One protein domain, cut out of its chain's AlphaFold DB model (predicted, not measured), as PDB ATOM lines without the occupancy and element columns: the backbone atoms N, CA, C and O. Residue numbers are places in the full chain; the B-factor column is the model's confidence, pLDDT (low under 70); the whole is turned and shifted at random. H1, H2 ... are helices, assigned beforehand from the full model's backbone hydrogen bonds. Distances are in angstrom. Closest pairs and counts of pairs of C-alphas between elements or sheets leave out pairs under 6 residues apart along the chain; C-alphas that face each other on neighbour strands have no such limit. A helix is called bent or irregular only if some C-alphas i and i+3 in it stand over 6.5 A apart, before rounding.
ATOM      1  N   GLN A 205      52.835   7.587 -36.182       93.88
ATOM      2  CA  GLN A 205      53.923   8.566 -36.222       93.88
ATOM      3  C   GLN A 205      55.278   7.948 -35.846       93.88
ATOM      4  O   GLN A 205      56.312   8.421 -36.329       93.88
ATOM      5  N   ASN A 206      55.276   6.891 -35.029       93.00
ATOM      6  CA  ASN A 206      56.477   6.170 -34.611       93.00
ATOM      7  C   ASN A 206      57.017   5.222 -35.699       93.00
ATOM      8  O   ASN A 206      58.212   4.932 -35.699       93.00
ATOM      9  N   ASP A 207      56.194   4.837 -36.679       93.69
ATOM     10  CA  ASP A 207      56.617   4.010 -37.820       93.69
ATOM     11  C   ASP A 207      57.385   4.809 -38.884       93.69
ATOM     12  O   ASP A 207      58.064   4.248 -39.753       93.69
ATOM     13  N   PHE A 208      57.288   6.144 -38.853       94.50
ATOM     14  CA  PHE A 208      58.001   6.991 -39.802       94.50
ATOM     15  C   PHE A 208      59.497   7.068 -39.470       94.50
ATOM     16  O   PHE A 208      59.883   7.180 -38.306       94.50
ATOM     17  N   PRO A 209      60.376   7.132 -40.491       95.00
ATOM     18  CA  PRO A 209      61.803   7.313 -40.262       95.00
ATOM     19  C   PRO A 209      62.103   8.553 -39.408       95.00
ATOM     20  O   PRO A 209      61.533   9.626 -39.624       95.00
ATOM     21  N   ALA A 210      63.093   8.451 -38.516       92.12
ATOM     22  CA  ALA A 210      63.475   9.525 -37.590       92.12
ATOM     23  C   ALA A 210      63.781  10.878 -38.274       92.12
ATOM     24  O   ALA A 210      63.653  11.934 -37.660       92.12
ATOM     25  N   THR A 211      64.123  10.885 -39.570       92.38
ATOM     26  CA  THR A 211      64.323  12.110 -40.366       92.38
ATOM     27  C   THR A 211      63.080  13.001 -40.454       92.38
ATOM     28  O   THR A 211      63.199  14.211 -40.680       92.38
ATOM     29  N   TYR A 212      61.882  12.432 -40.289       94.25
ATOM     30  CA  TYR A 212      60.624  13.175 -40.254       94.25
ATOM     31  C   TYR A 212      60.463  13.951 -38.941       94.25
ATOM     32  O   TYR A 212      59.925  15.058 -38.969       94.25
ATOM     33  N   GLY A 213      61.015  13.434 -37.836       93.75
ATOM     34  CA  GLY A 213      61.022  14.089 -36.527       93.75
ATOM     35  C   GLY A 213      59.633  14.247 -35.906       93.75
ATOM     36  O   GLY A 213      59.379  15.257 -35.254       93.75
ATOM     37  N   ILE A 214      58.739  13.291 -36.176       95.00
ATOM     38  CA  ILE A 214      57.333  13.307 -35.745       95.00
ATOM     39  C   ILE A 214      57.000  12.269 -34.664       95.00
ATOM     40  O   ILE A 214      56.027  12.470 -33.951       95.00
ATOM     41  N   GLY A 215      57.790  11.198 -34.533       91.12
ATOM     42  CA  GLY A 215      57.639  10.211 -33.458       91.12
ATOM     43  C   GLY A 215      58.205  10.705 -32.123       91.12
ATOM     44  O   GLY A 215      58.637  11.855 -32.013       91.12
ATOM     45  N   GLU A 216      58.266   9.826 -31.124       87.56
ATOM     46  CA  GLU A 216      58.644  10.167 -29.737       87.56
ATOM     47  C   GLU A 216      59.964  10.940 -29.582       87.56
ATOM     48  O   GLU A 216      60.064  11.857 -28.768       87.56
ATOM     49  N   ILE A 217      60.980  10.609 -30.386       89.06
ATOM     50  CA  ILE A 217      62.300  11.268 -30.344       89.06
ATOM     51  C   ILE A 217      62.209  12.741 -30.789       89.06
ATOM     52  O   ILE A 217      62.987  13.586 -30.339       89.06
ATOM     53  N   GLY A 218      61.265  13.058 -31.679       89.19
ATOM     54  CA  GLY A 218      61.036  14.404 -32.192       89.19
ATOM     55  C   GLY A 218      62.205  15.006 -32.985       89.19
ATOM     56  O   GLY A 218      63.063  14.319 -33.544       89.19
ATOM     57  N   LEU A 219      62.214  16.339 -33.074       92.00
ATOM     58  CA  LEU A 219      63.274  17.127 -33.714       92.00
ATOM     59  C   LEU A 219      64.254  17.694 -32.674       92.00
ATOM     60  O   LEU A 219      63.833  18.091 -31.587       92.00
ATOM     61  N   PRO A 220      65.545  17.869 -33.020       91.62
ATOM     62  CA  PRO A 220      66.506  18.501 -32.123       91.62
ATOM     63  C   PRO A 220      66.131  19.960 -31.827       91.62
ATOM     64  O   PRO A 220      65.579  20.672 -32.674       91.62
ATOM     65  N   ALA A 221      66.511  20.455 -30.644       88.69
ATOM     66  CA  ALA A 221      66.214  21.825 -30.215       88.69
ATOM     67  C   ALA A 221      66.746  22.897 -31.189       88.69
ATOM     68  O   ALA A 221      66.110  23.943 -31.350       88.69
ATOM     69  N   SER A 222      67.854  22.603 -31.882       93.56
ATOM     70  CA  SER A 222      68.494  23.445 -32.901       93.56
ATOM     71  C   SER A 222      67.739  23.526 -34.235       93.56
ATOM     72  O   SER A 222      68.100  24.343 -35.084       93.56
ATOM     73  N   ALA A 223      66.699  22.712 -34.450       93.38
ATOM     74  CA  ALA A 223      65.902  22.749 -35.672       93.38
ATOM     75  C   ALA A 223      65.223  24.118 -35.860       93.38
ATOM     76  O   ALA A 223      64.732  24.730 -34.907       93.38
ATOM     77  N   SER A 224      65.161  24.586 -37.111       96.25
ATOM     78  CA  SER A 224      64.563  25.884 -37.433       96.25
ATOM     79  C   SER A 224      63.069  25.929 -37.073       96.25
ATOM     80  O   SER A 224      62.386  24.901 -37.158       96.25
ATOM     81  N   PRO A 225      62.511  27.113 -36.748       95.50
ATOM     82  CA  PRO A 225      61.078  27.256 -36.474       95.50
ATOM     83  C   PRO A 225      60.198  26.717 -37.609       95.50
ATOM     84  O   PRO A 225      59.205  26.040 -37.358       95.50
ATOM     85  N   LYS A 226      60.612  26.930 -38.868       96.19
ATOM     86  CA  LYS A 226      59.923  26.392 -40.048       96.19
ATOM     87  C   LYS A 226      59.894  24.861 -40.052       96.19
ATOM     88  O   LYS A 226      58.854  24.286 -40.352       96.19
ATOM     89  N   ARG A 227      61.004  24.193 -39.709       95.38
ATOM     90  CA  ARG A 227      61.062  22.721 -39.675       95.38
ATOM     91  C   ARG A 227      60.191  22.151 -38.555       95.38
ATOM     92  O   ARG A 227      59.482  21.180 -38.796       95.38
ATOM     93  N   LYS A 228      60.192  22.788 -37.380       93.75
ATOM     94  CA  LYS A 228      59.303  22.428 -36.262       93.75
ATOM     95  C   LYS A 228      57.826  22.576 -36.644       93.75
ATOM     96  O   LYS A 228      57.042  21.673 -36.383       93.75
ATOM     97  N   ALA A 229      57.459  23.658 -37.336       93.38
ATOM     98  CA  ALA A 229      56.093  23.859 -37.826       93.38
ATOM     99  C   ALA A 229      55.671  22.804 -38.868       93.38
ATOM    100  O   ALA A 229      54.553  22.308 -38.808       93.38
ATOM    101  N   GLN A 230      56.565  22.419 -39.787       95.38
ATOM    102  CA  GLN A 230      56.293  21.359 -40.767       95.38
ATOM    103  C   GLN A 230      56.078  19.990 -40.110       95.38
ATOM    104  O   GLN A 230      55.192  19.255 -40.537       95.38
ATOM    105  N   ALA A 231      56.870  19.655 -39.084       94.94
ATOM    106  CA  ALA A 231      56.675  18.423 -38.322       94.94
ATOM    107  C   ALA A 231      55.308  18.425 -37.631       94.94
ATOM    108  O   ALA A 231      54.531  17.508 -37.857       94.94
ATOM    109  N   LYS A 232      54.956  19.509 -36.924       93.31
ATOM    110  CA  LYS A 232      53.629  19.661 -36.302       93.31
ATOM    111  C   LYS A 232      52.477  19.561 -37.297       93.31
ATOM    112  O   LYS A 232      51.461  18.953 -36.994       93.31
ATOM    113  N   GLN A 233      52.627  20.134 -38.491       94.62
ATOM    114  CA  GLN A 233      51.606  20.041 -39.536       94.62
ATOM    115  C   GLN A 233      51.392  18.591 -39.995       94.62
ATOM    116  O   GLN A 233      50.255  18.187 -40.228       94.62
ATOM    117  N   LEU A 234      52.468  17.805 -40.105       95.25
ATOM    118  CA  LEU A 234      52.377  16.384 -40.435       95.25
ATOM    119  C   LEU A 234      51.817  15.556 -39.269       95.25
ATOM    120  O   LEU A 234      50.970  14.705 -39.511       95.25
ATOM    121  N   GLN A 235      52.231  15.829 -38.028       95.12
ATOM    122  CA  GLN A 235      51.657  15.209 -36.826       95.12
ATOM    123  C   GLN A 235      50.143  15.441 -36.776       95.12
ATOM    124  O   GLN A 235      49.379  14.488 -36.698       95.12
ATOM    125  N   ALA A 236      49.694  16.688 -36.957       92.81
ATOM    126  CA  ALA A 236      48.275  17.035 -37.002       92.81
ATOM    127  C   ALA A 236      47.513  16.308 -38.125       92.81
ATOM    128  O   ALA A 236      46.371  15.900 -37.934       92.81
ATOM    129  N   TYR A 237      48.135  16.125 -39.295       94.56
ATOM    130  CA  TYR A 237      47.550  15.346 -40.388       94.56
ATOM    131  C   TYR A 237      47.417  13.857 -40.032       94.56
ATOM    132  O   TYR A 237      46.384  13.251 -40.310       94.56
ATOM    133  N   LEU A 238      48.443  13.272 -39.405       95.38
ATOM    134  CA  LEU A 238      48.454  11.860 -39.014       95.38
ATOM    135  C   LEU A 238      47.518  11.561 -37.840       95.38
ATOM    136  O   LEU A 238      46.920  10.491 -37.822       95.38
ATOM    137  N   MET A 239      47.289  12.527 -36.945       91.88
ATOM    138  CA  MET A 239      46.372  12.388 -35.808       91.88
ATOM    139  C   MET A 239      44.947  11.995 -36.209       91.88
ATOM    140  O   MET A 239      44.269  11.301 -35.458       91.88
ATOM    141  N   PHE A 240      44.481  12.386 -37.401       91.62
ATOM    142  CA  PHE A 240      43.184  11.930 -37.910       91.62
ATOM    143  C   PHE A 240      43.145  10.404 -38.104       91.62
ATOM    144  O   PHE A 240      42.152   9.753 -37.779       91.62
ATOM    145  N   PHE A 241      44.237   9.828 -38.613       93.94
ATOM    146  CA  PHE A 241      44.379   8.385 -38.794       93.94
ATOM    147  C   PHE A 241      44.663   7.683 -37.466       93.94
ATOM    148  O   PHE A 241      44.089   6.623 -37.226       93.94
ATOM    149  N   ASP A 242      45.463   8.302 -36.588       93.88
ATOM    150  CA  ASP A 242      45.662   7.808 -35.225       93.88
ATOM    151  C   ASP A 242      44.323   7.675 -34.487       93.88
ATOM    152  O   ASP A 242      44.074   6.641 -33.880       93.88
ATOM    153  N   GLN A 243      43.417   8.658 -34.598       91.75
ATOM    154  CA  GLN A 243      42.095   8.578 -33.964       91.75
ATOM    155  C   GLN A 243      41.282   7.398 -34.490       91.75
ATOM    156  O   GLN A 243      40.630   6.701 -33.717       91.75
ATOM    157  N   LEU A 244      41.294   7.177 -35.807       93.31
ATOM    158  CA  LEU A 244      40.548   6.087 -36.430       93.31
ATOM    159  C   LEU A 244      41.050   4.722 -35.944       93.31
ATOM    160  O   LEU A 244      40.236   3.852 -35.633       93.31
ATOM    161  N   LEU A 245      42.370   4.549 -35.850       94.12
ATOM    162  CA  LEU A 245      42.992   3.314 -35.375       94.12
ATOM    163  C   LEU A 245      42.789   3.121 -33.867       94.12
ATOM    164  O   LEU A 245      42.328   2.061 -33.450       94.12
ATOM    165  N   ALA A 246      43.024   4.154 -33.058       93.19
ATOM    166  CA  ALA A 246      42.803   4.109 -31.615       93.19
ATOM    167  C   ALA A 246      41.335   3.786 -31.276       93.19
ATOM    168  O   ALA A 246      41.057   2.964 -30.401       93.19
ATOM    169  N   ASN A 247      40.378   4.357 -32.019       93.25
ATOM    170  CA  ASN A 247      38.955   4.037 -31.871       93.25
ATOM    171  C   ASN A 247      38.637   2.603 -32.285       93.25
ATOM    172  O   ASN A 247      37.821   1.956 -31.638       93.25
ATOM    173  N   TYR A 248      39.269   2.091 -33.342       94.56
ATOM    174  CA  TYR A 248      39.110   0.697 -33.747       94.56
ATOM    175  C   TYR A 248      39.542  -0.267 -32.631       94.56
ATOM    176  O   TYR A 248      38.777  -1.167 -32.285       94.56
ATOM    177  N   PHE A 249      40.714  -0.049 -32.025       94.50
ATOM    178  CA  PHE A 249      41.206  -0.861 -30.906       94.50
ATOM    179  C   PHE A 249      40.320  -0.734 -29.659       94.50
ATOM    180  O   PHE A 249      39.971  -1.741 -29.044       94.50
ATOM    181  N   ALA A 250      39.840   0.478 -29.358       93.56
ATOM    182  CA  ALA A 250      38.871   0.706 -28.282       93.56
ATOM    183  C   ALA A 250      37.584  -0.103 -28.508       93.56
ATOM    184  O   ALA A 250      37.098  -0.809 -27.628       93.56
ATOM    185  N   GLN A 251      37.038  -0.026 -29.723       94.25
ATOM    186  CA  GLN A 251      35.823  -0.733 -30.103       94.25
ATOM    187  C   GLN A 251      36.006  -2.255 -30.046       94.25
ATOM    188  O   GLN A 251      35.060  -2.967 -29.707       94.25
ATOM    189  N   LEU A 252      37.199  -2.750 -30.386       94.75
ATOM    190  CA  LEU A 252      37.539  -4.167 -30.346       94.75
ATOM    191  C   LEU A 252      37.634  -4.697 -28.906       94.75
ATOM    192  O   LEU A 252      37.073  -5.756 -28.630       94.75
ATOM    193  N   ASP A 253      38.278  -3.970 -27.988       93.25
ATOM    194  CA  ASP A 253      38.381  -4.379 -26.575       93.25
ATOM    195  C   ASP A 253      37.004  -4.456 -25.888       93.25
ATOM    196  O   ASP A 253      36.711  -5.388 -25.129       93.25
ATOM    197  N   HIS A 254      36.117  -3.529 -26.254       92.44
ATOM    198  CA  HIS A 254      34.742  -3.459 -25.765       92.44
ATOM    199  C   HIS A 254      33.735  -4.292 -26.575       92.44
ATOM    200  O   HIS A 254      32.536  -4.261 -26.294       92.44
ATOM    201  N   ALA A 255      34.171  -5.089 -27.558       92.00
ATOM    202  CA  ALA A 255      33.259  -5.937 -28.332       92.00
ATOM    203  C   ALA A 255      32.482  -6.919 -27.434       92.00
ATOM    204  O   ALA A 255      31.294  -7.147 -27.655       92.00
ATOM    205  N   LYS A 256      33.123  -7.439 -26.378       90.44
ATOM    206  CA  LYS A 256      32.498  -8.304 -25.359       90.44
ATOM    207  C   LYS A 256      31.318  -7.632 -24.646       90.44
ATOM    208  O   LYS A 256      30.345  -8.305 -24.320       90.44
ATOM    209  N   ASP A 257      31.378  -6.315 -24.457       90.75
ATOM    210  CA  ASP A 257      30.350  -5.560 -23.743       90.75
ATOM    211  C   ASP A 257      29.098  -5.378 -24.610       90.75
ATOM    212  O   ASP A 257      27.990  -5.334 -24.088       90.75
ATOM    213  N   LEU A 258      29.257  -5.334 -25.939       91.12
ATOM    214  CA  LEU A 258      28.146  -5.216 -26.892       91.12
ATOM    215  C   LEU A 258      27.301  -6.490 -26.987       91.12
ATOM    216  O   LEU A 258      26.108  -6.415 -27.261       91.12
ATOM    217  N   PHE A 259      27.922  -7.653 -26.784       91.56
ATOM    218  CA  PHE A 259      27.256  -8.961 -26.803       91.56
ATOM    219  C   PHE A 259      26.940  -9.485 -25.395       91.56
ATOM    220  O   PHE A 259      26.576 -10.648 -25.231       91.56
ATOM    221  N   SER A 260      27.073  -8.636 -24.375       90.75
ATOM    222  CA  SER A 260      26.730  -8.960 -22.997       90.75
ATOM    223  C   SER A 260      25.357  -8.402 -22.644       90.75
ATOM    224  O   SER A 260      25.070  -7.228 -22.860       90.75
ATOM    225  N   PHE A 261      24.527  -9.233 -22.019       90.62
ATOM    226  CA  PHE A 261      23.297  -8.812 -21.345       90.62
ATOM    227  C   PHE A 261      23.449  -8.828 -19.816       90.62
ATOM    228  O   PHE A 261      22.467  -8.681 -19.098       90.62
ATOM    229  N   GLN A 262      24.661  -9.013 -19.275       86.00
ATOM    230  CA  GLN A 262      24.880  -8.981 -17.820       86.00
ATOM    231  C   GLN A 262      25.083  -7.566 -17.274       86.00
ATOM    232  O   GLN A 262      24.813  -7.299 -16.107       86.00
ATOM    233  N   THR A 263      25.542  -6.643 -18.115       73.38
ATOM    234  CA  THR A 263      25.877  -5.273 -17.718       73.38
ATOM    235  C   THR A 263      25.005  -4.273 -18.458       73.38
ATOM    236  O   THR A 263      24.939  -4.303 -19.685       73.38
ATOM    237  N   LYS A 264      24.401  -3.329 -17.730       75.12
ATOM    238  CA  LYS A 264      23.670  -2.193 -18.314       75.12
ATOM    239  C   LYS A 264      24.648  -1.127 -18.817       75.12
ATOM    240  O   LYS A 264      24.770  -0.055 -18.226       75.12
ATOM    241  N   ASN A 265      25.400  -1.444 -19.867       75.81
ATOM    242  CA  ASN A 265      26.258  -0.454 -20.504       75.81
ATOM    243  C   ASN A 265      25.401   0.472 -21.374       75.81
ATOM    244  O   ASN A 265      24.589   0.007 -22.169       75.81
ATOM    245  N   LYS A 266      25.574   1.786 -21.210       78.12
ATOM    246  CA  LYS A 266      24.830   2.796 -21.976       78.12
ATOM    247  C   LYS A 266      25.561   3.244 -23.244       78.12
ATOM    248  O   LYS A 266      24.976   3.979 -24.028       78.12
ATOM    249  N   LYS A 267      26.816   2.823 -23.451       86.81
ATOM    250  CA  LYS A 267      27.647   3.239 -24.592       86.81
ATOM    251  C   LYS A 267      27.942   2.075 -25.527       86.81
ATOM    252  O   LYS A 267      28.215   0.964 -25.082       86.81
ATOM    253  N   THR A 268      27.915   2.353 -26.830       89.44
ATOM    254  CA  THR A 268      28.205   1.368 -27.884       89.44
ATOM    255  C   THR A 268      29.350   1.767 -28.801       89.44
ATOM    256  O   THR A 268      29.923   0.905 -29.473       89.44
ATOM    257  N   TYR A 269      29.663   3.060 -28.884       89.62
ATOM    258  CA  TYR A 269      30.862   3.552 -29.551       89.62
ATOM    259  C   TYR A 269      31.928   3.865 -28.515       89.62
ATOM    260  O   TYR A 269      31.726   4.696 -27.630       89.62
ATOM    261  N   PHE A 270      33.068   3.203 -28.662       90.75
ATOM    262  CA  PHE A 270      34.214   3.379 -27.787       90.75
ATOM    263  C   PHE A 270      35.317   4.098 -28.549       90.75
ATOM    264  O   PHE A 270      35.495   3.916 -29.755       90.75
ATOM    265  N   TYR A 271      36.034   4.954 -27.839       89.81
ATOM    266  CA  TYR A 271      37.131   5.726 -28.387       89.81
ATOM    267  C   TYR A 271      38.238   5.840 -27.351       89.81
ATOM    268  O   TYR A 271      38.004   5.670 -26.154       89.81
ATOM    269  N   GLN A 272      39.438   6.132 -27.833       88.81
ATOM    270  CA  GLN A 272      40.603   6.400 -27.003       88.81
ATOM    271  C   GLN A 272      41.066   7.830 -27.229       88.81
ATOM    272  O   GLN A 272      41.026   8.347 -28.349       88.81
ATOM    273  N   GLU A 273      41.492   8.489 -26.159       86.75
ATOM    274  CA  GLU A 273      42.061   9.826 -26.255       86.75
ATOM    275  C   GLU A 273      43.475   9.765 -26.843       86.75
ATOM    276  O   GLU A 273      44.286   8.925 -26.464       86.75
ATOM    277  N   LEU A 274      43.800  10.700 -27.738       84.44
ATOM    278  CA  LEU A 274      45.117  10.771 -28.381       84.44
ATOM    279  C   LEU A 274      46.143  11.600 -27.609       84.44
ATOM    280  O   LEU A 274      47.236  11.832 -28.113       84.44
ATOM    281  N   TYR A 275      45.824  12.074 -26.404       79.75
ATOM    282  CA  TYR A 275      46.762  12.862 -25.601       79.75
ATOM    283  C   TYR A 275      48.145  12.200 -25.392       79.75
ATOM    284  O   TYR A 275      49.138  12.930 -25.396       79.75
ATOM    285  N   PRO A 276      48.259  10.858 -25.275       82.00
ATOM    286  CA  PRO A 276      49.553  10.180 -25.156       82.00
ATOM    287  C   PRO A 276      50.428  10.228 -26.424       82.00
ATOM    288  O   PRO A 276      51.598   9.864 -26.366       82.00
ATOM    289  N   ILE A 277      49.890  10.657 -27.570       87.19
ATOM    290  CA  ILE A 277      50.573  10.615 -28.869       87.19
ATOM    291  C   ILE A 277      51.541  11.801 -29.042       87.19
ATOM    292  O   ILE A 277      51.230  12.925 -28.623       87.19
ATOM    293  N   PRO A 278      52.698  11.612 -29.718       88.44
ATOM    294  CA  PRO A 278      53.644  12.687 -30.000       88.44
ATOM    295  C   PRO A 278      52.998  13.961 -30.571       88.44
ATOM    296  O   PRO A 278      52.281  13.951 -31.570       88.44
ATOM    297  N   GLY A 279      53.266  15.097 -29.920       86.38
ATOM    298  CA  GLY A 279      52.784  16.416 -30.342       86.38
ATOM    299  C   GLY A 279      51.303  16.708 -30.062       86.38
ATOM    300  O   GLY A 279      50.893  17.857 -30.235       86.38
ATOM    301  N   ALA A 280      50.509  15.735 -29.594       87.81
ATOM    302  CA  ALA A 280      49.071  15.908 -29.358       87.81
ATOM    303  C   ALA A 280      48.735  17.018 -28.346       87.81
ATOM    304  O   ALA A 280      47.891  17.851 -28.682       87.81
ATOM    305  N   PRO A 281      49.423  17.149 -27.191       86.62
ATOM    306  CA  PRO A 281      49.132  18.209 -26.218       86.62
ATOM    307  C   PRO A 281      49.328  19.635 -26.747       86.62
ATOM    308  O   PRO A 281      48.739  20.578 -26.230       86.62
ATOM    309  N   GLU A 282      50.188  19.813 -27.755       85.88
ATOM    310  CA  GLU A 282      50.481  21.125 -28.342       85.88
ATOM    311  C   GLU A 282      49.589  21.452 -29.548       85.88
ATOM    312  O   GLU A 282      49.531  22.609 -29.972       85.88
ATOM    313  N   ILE A 283      48.960  20.434 -30.143       87.06
ATOM    314  CA  ILE A 283      48.147  20.537 -31.362       87.06
ATOM    315  C   ILE A 283      46.655  20.553 -31.018       87.06
ATOM    316  O   ILE A 283      45.903  21.342 -31.590       87.06
ATOM    317  N   LEU A 284      46.224  19.689 -30.097       82.62
ATOM    318  CA  LEU A 284      44.832  19.552 -29.686       82.62
ATOM    319  C   LEU A 284      44.526  20.525 -28.544       82.62
ATOM    320  O   LEU A 284      45.190  20.519 -27.514       82.62
ATOM    321  N   ASN A 285      43.484  21.340 -28.714       71.44
ATOM    322  CA  ASN A 285      42.965  22.210 -27.661       71.44
ATOM    323  C   ASN A 285      41.644  21.614 -27.145       71.44
ATOM    324  O   ASN A 285      40.605  21.741 -27.793       71.44
ATOM    325  N   LEU A 286      41.708  20.883 -26.028       59.47
ATOM    326  CA  LEU A 286      40.634  19.996 -25.545       59.47
ATOM    327  C   LEU A 286      39.430  20.719 -24.915       59.47
ATOM    328  O   LEU A 286      38.391  20.096 -24.725       59.47
TER     329      LEU A 286
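This is residues 205 to 286 of the 543 residues of an uncharacterized protein of Moorea sp. SIO3I8 (UniProt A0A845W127). One long helix, H1, kinked partway, makes the length of a loose rod, and the chain on both sides of it folds back along it. Before H1, residues 205 to 224 loop beside its first half; after it come the short H2 and a turn whose residues 259 to 264 stick out at the far end, and then the chain runs back to the short H3, which packs on H1. The printed part has 82 residues with three named helices, H1, H2 and H3 in that order, and no named strand; the class is all helix, though under half of the residues are in named elements. The whole is loose, with a radius of gyration of the C-alphas of 16.9 A and spans of 56 by 25 by 16 A.

H1, residues 225 to 253, has a kink of 36 degrees near residue 240. It is neither bent nor irregular, but only just: C-alphas 237 and 240 are 6.1 A apart. H3, residues 280 to 283, touches H1 at residues 232 to 239 alone; their closest C-alphas, those of Ala 236 and Ile 283, are 6.6 A apart. H1 and H2, residues 255 to 258, meet only through their link. H2 and H3 are apart. In H1, 23 of 25 O i to N i+4 pairs are within hydrogen-bond range; H2 and H3 are too short for such a pair.

H1 is 40.2 A long, from C-alpha 225 at (61.078, 27.256, -36.474) to C-alpha 253 at (38.381, -4.379, -26.575). H2 measures 5.4 A and H3 5.1 A, with C-alpha 283 at (48.147, 20.537, -31.362).

The C-alphas farthest apart, those of Ser 222 and Phe 261, are 56.7 A apart. The printed part has no cut. The link from H1 to H2 is tight; that from H2 to H3 is long, with 21 residues. The mean pLDDT of the printed part is 90.1, and residue 286 alone is under 70.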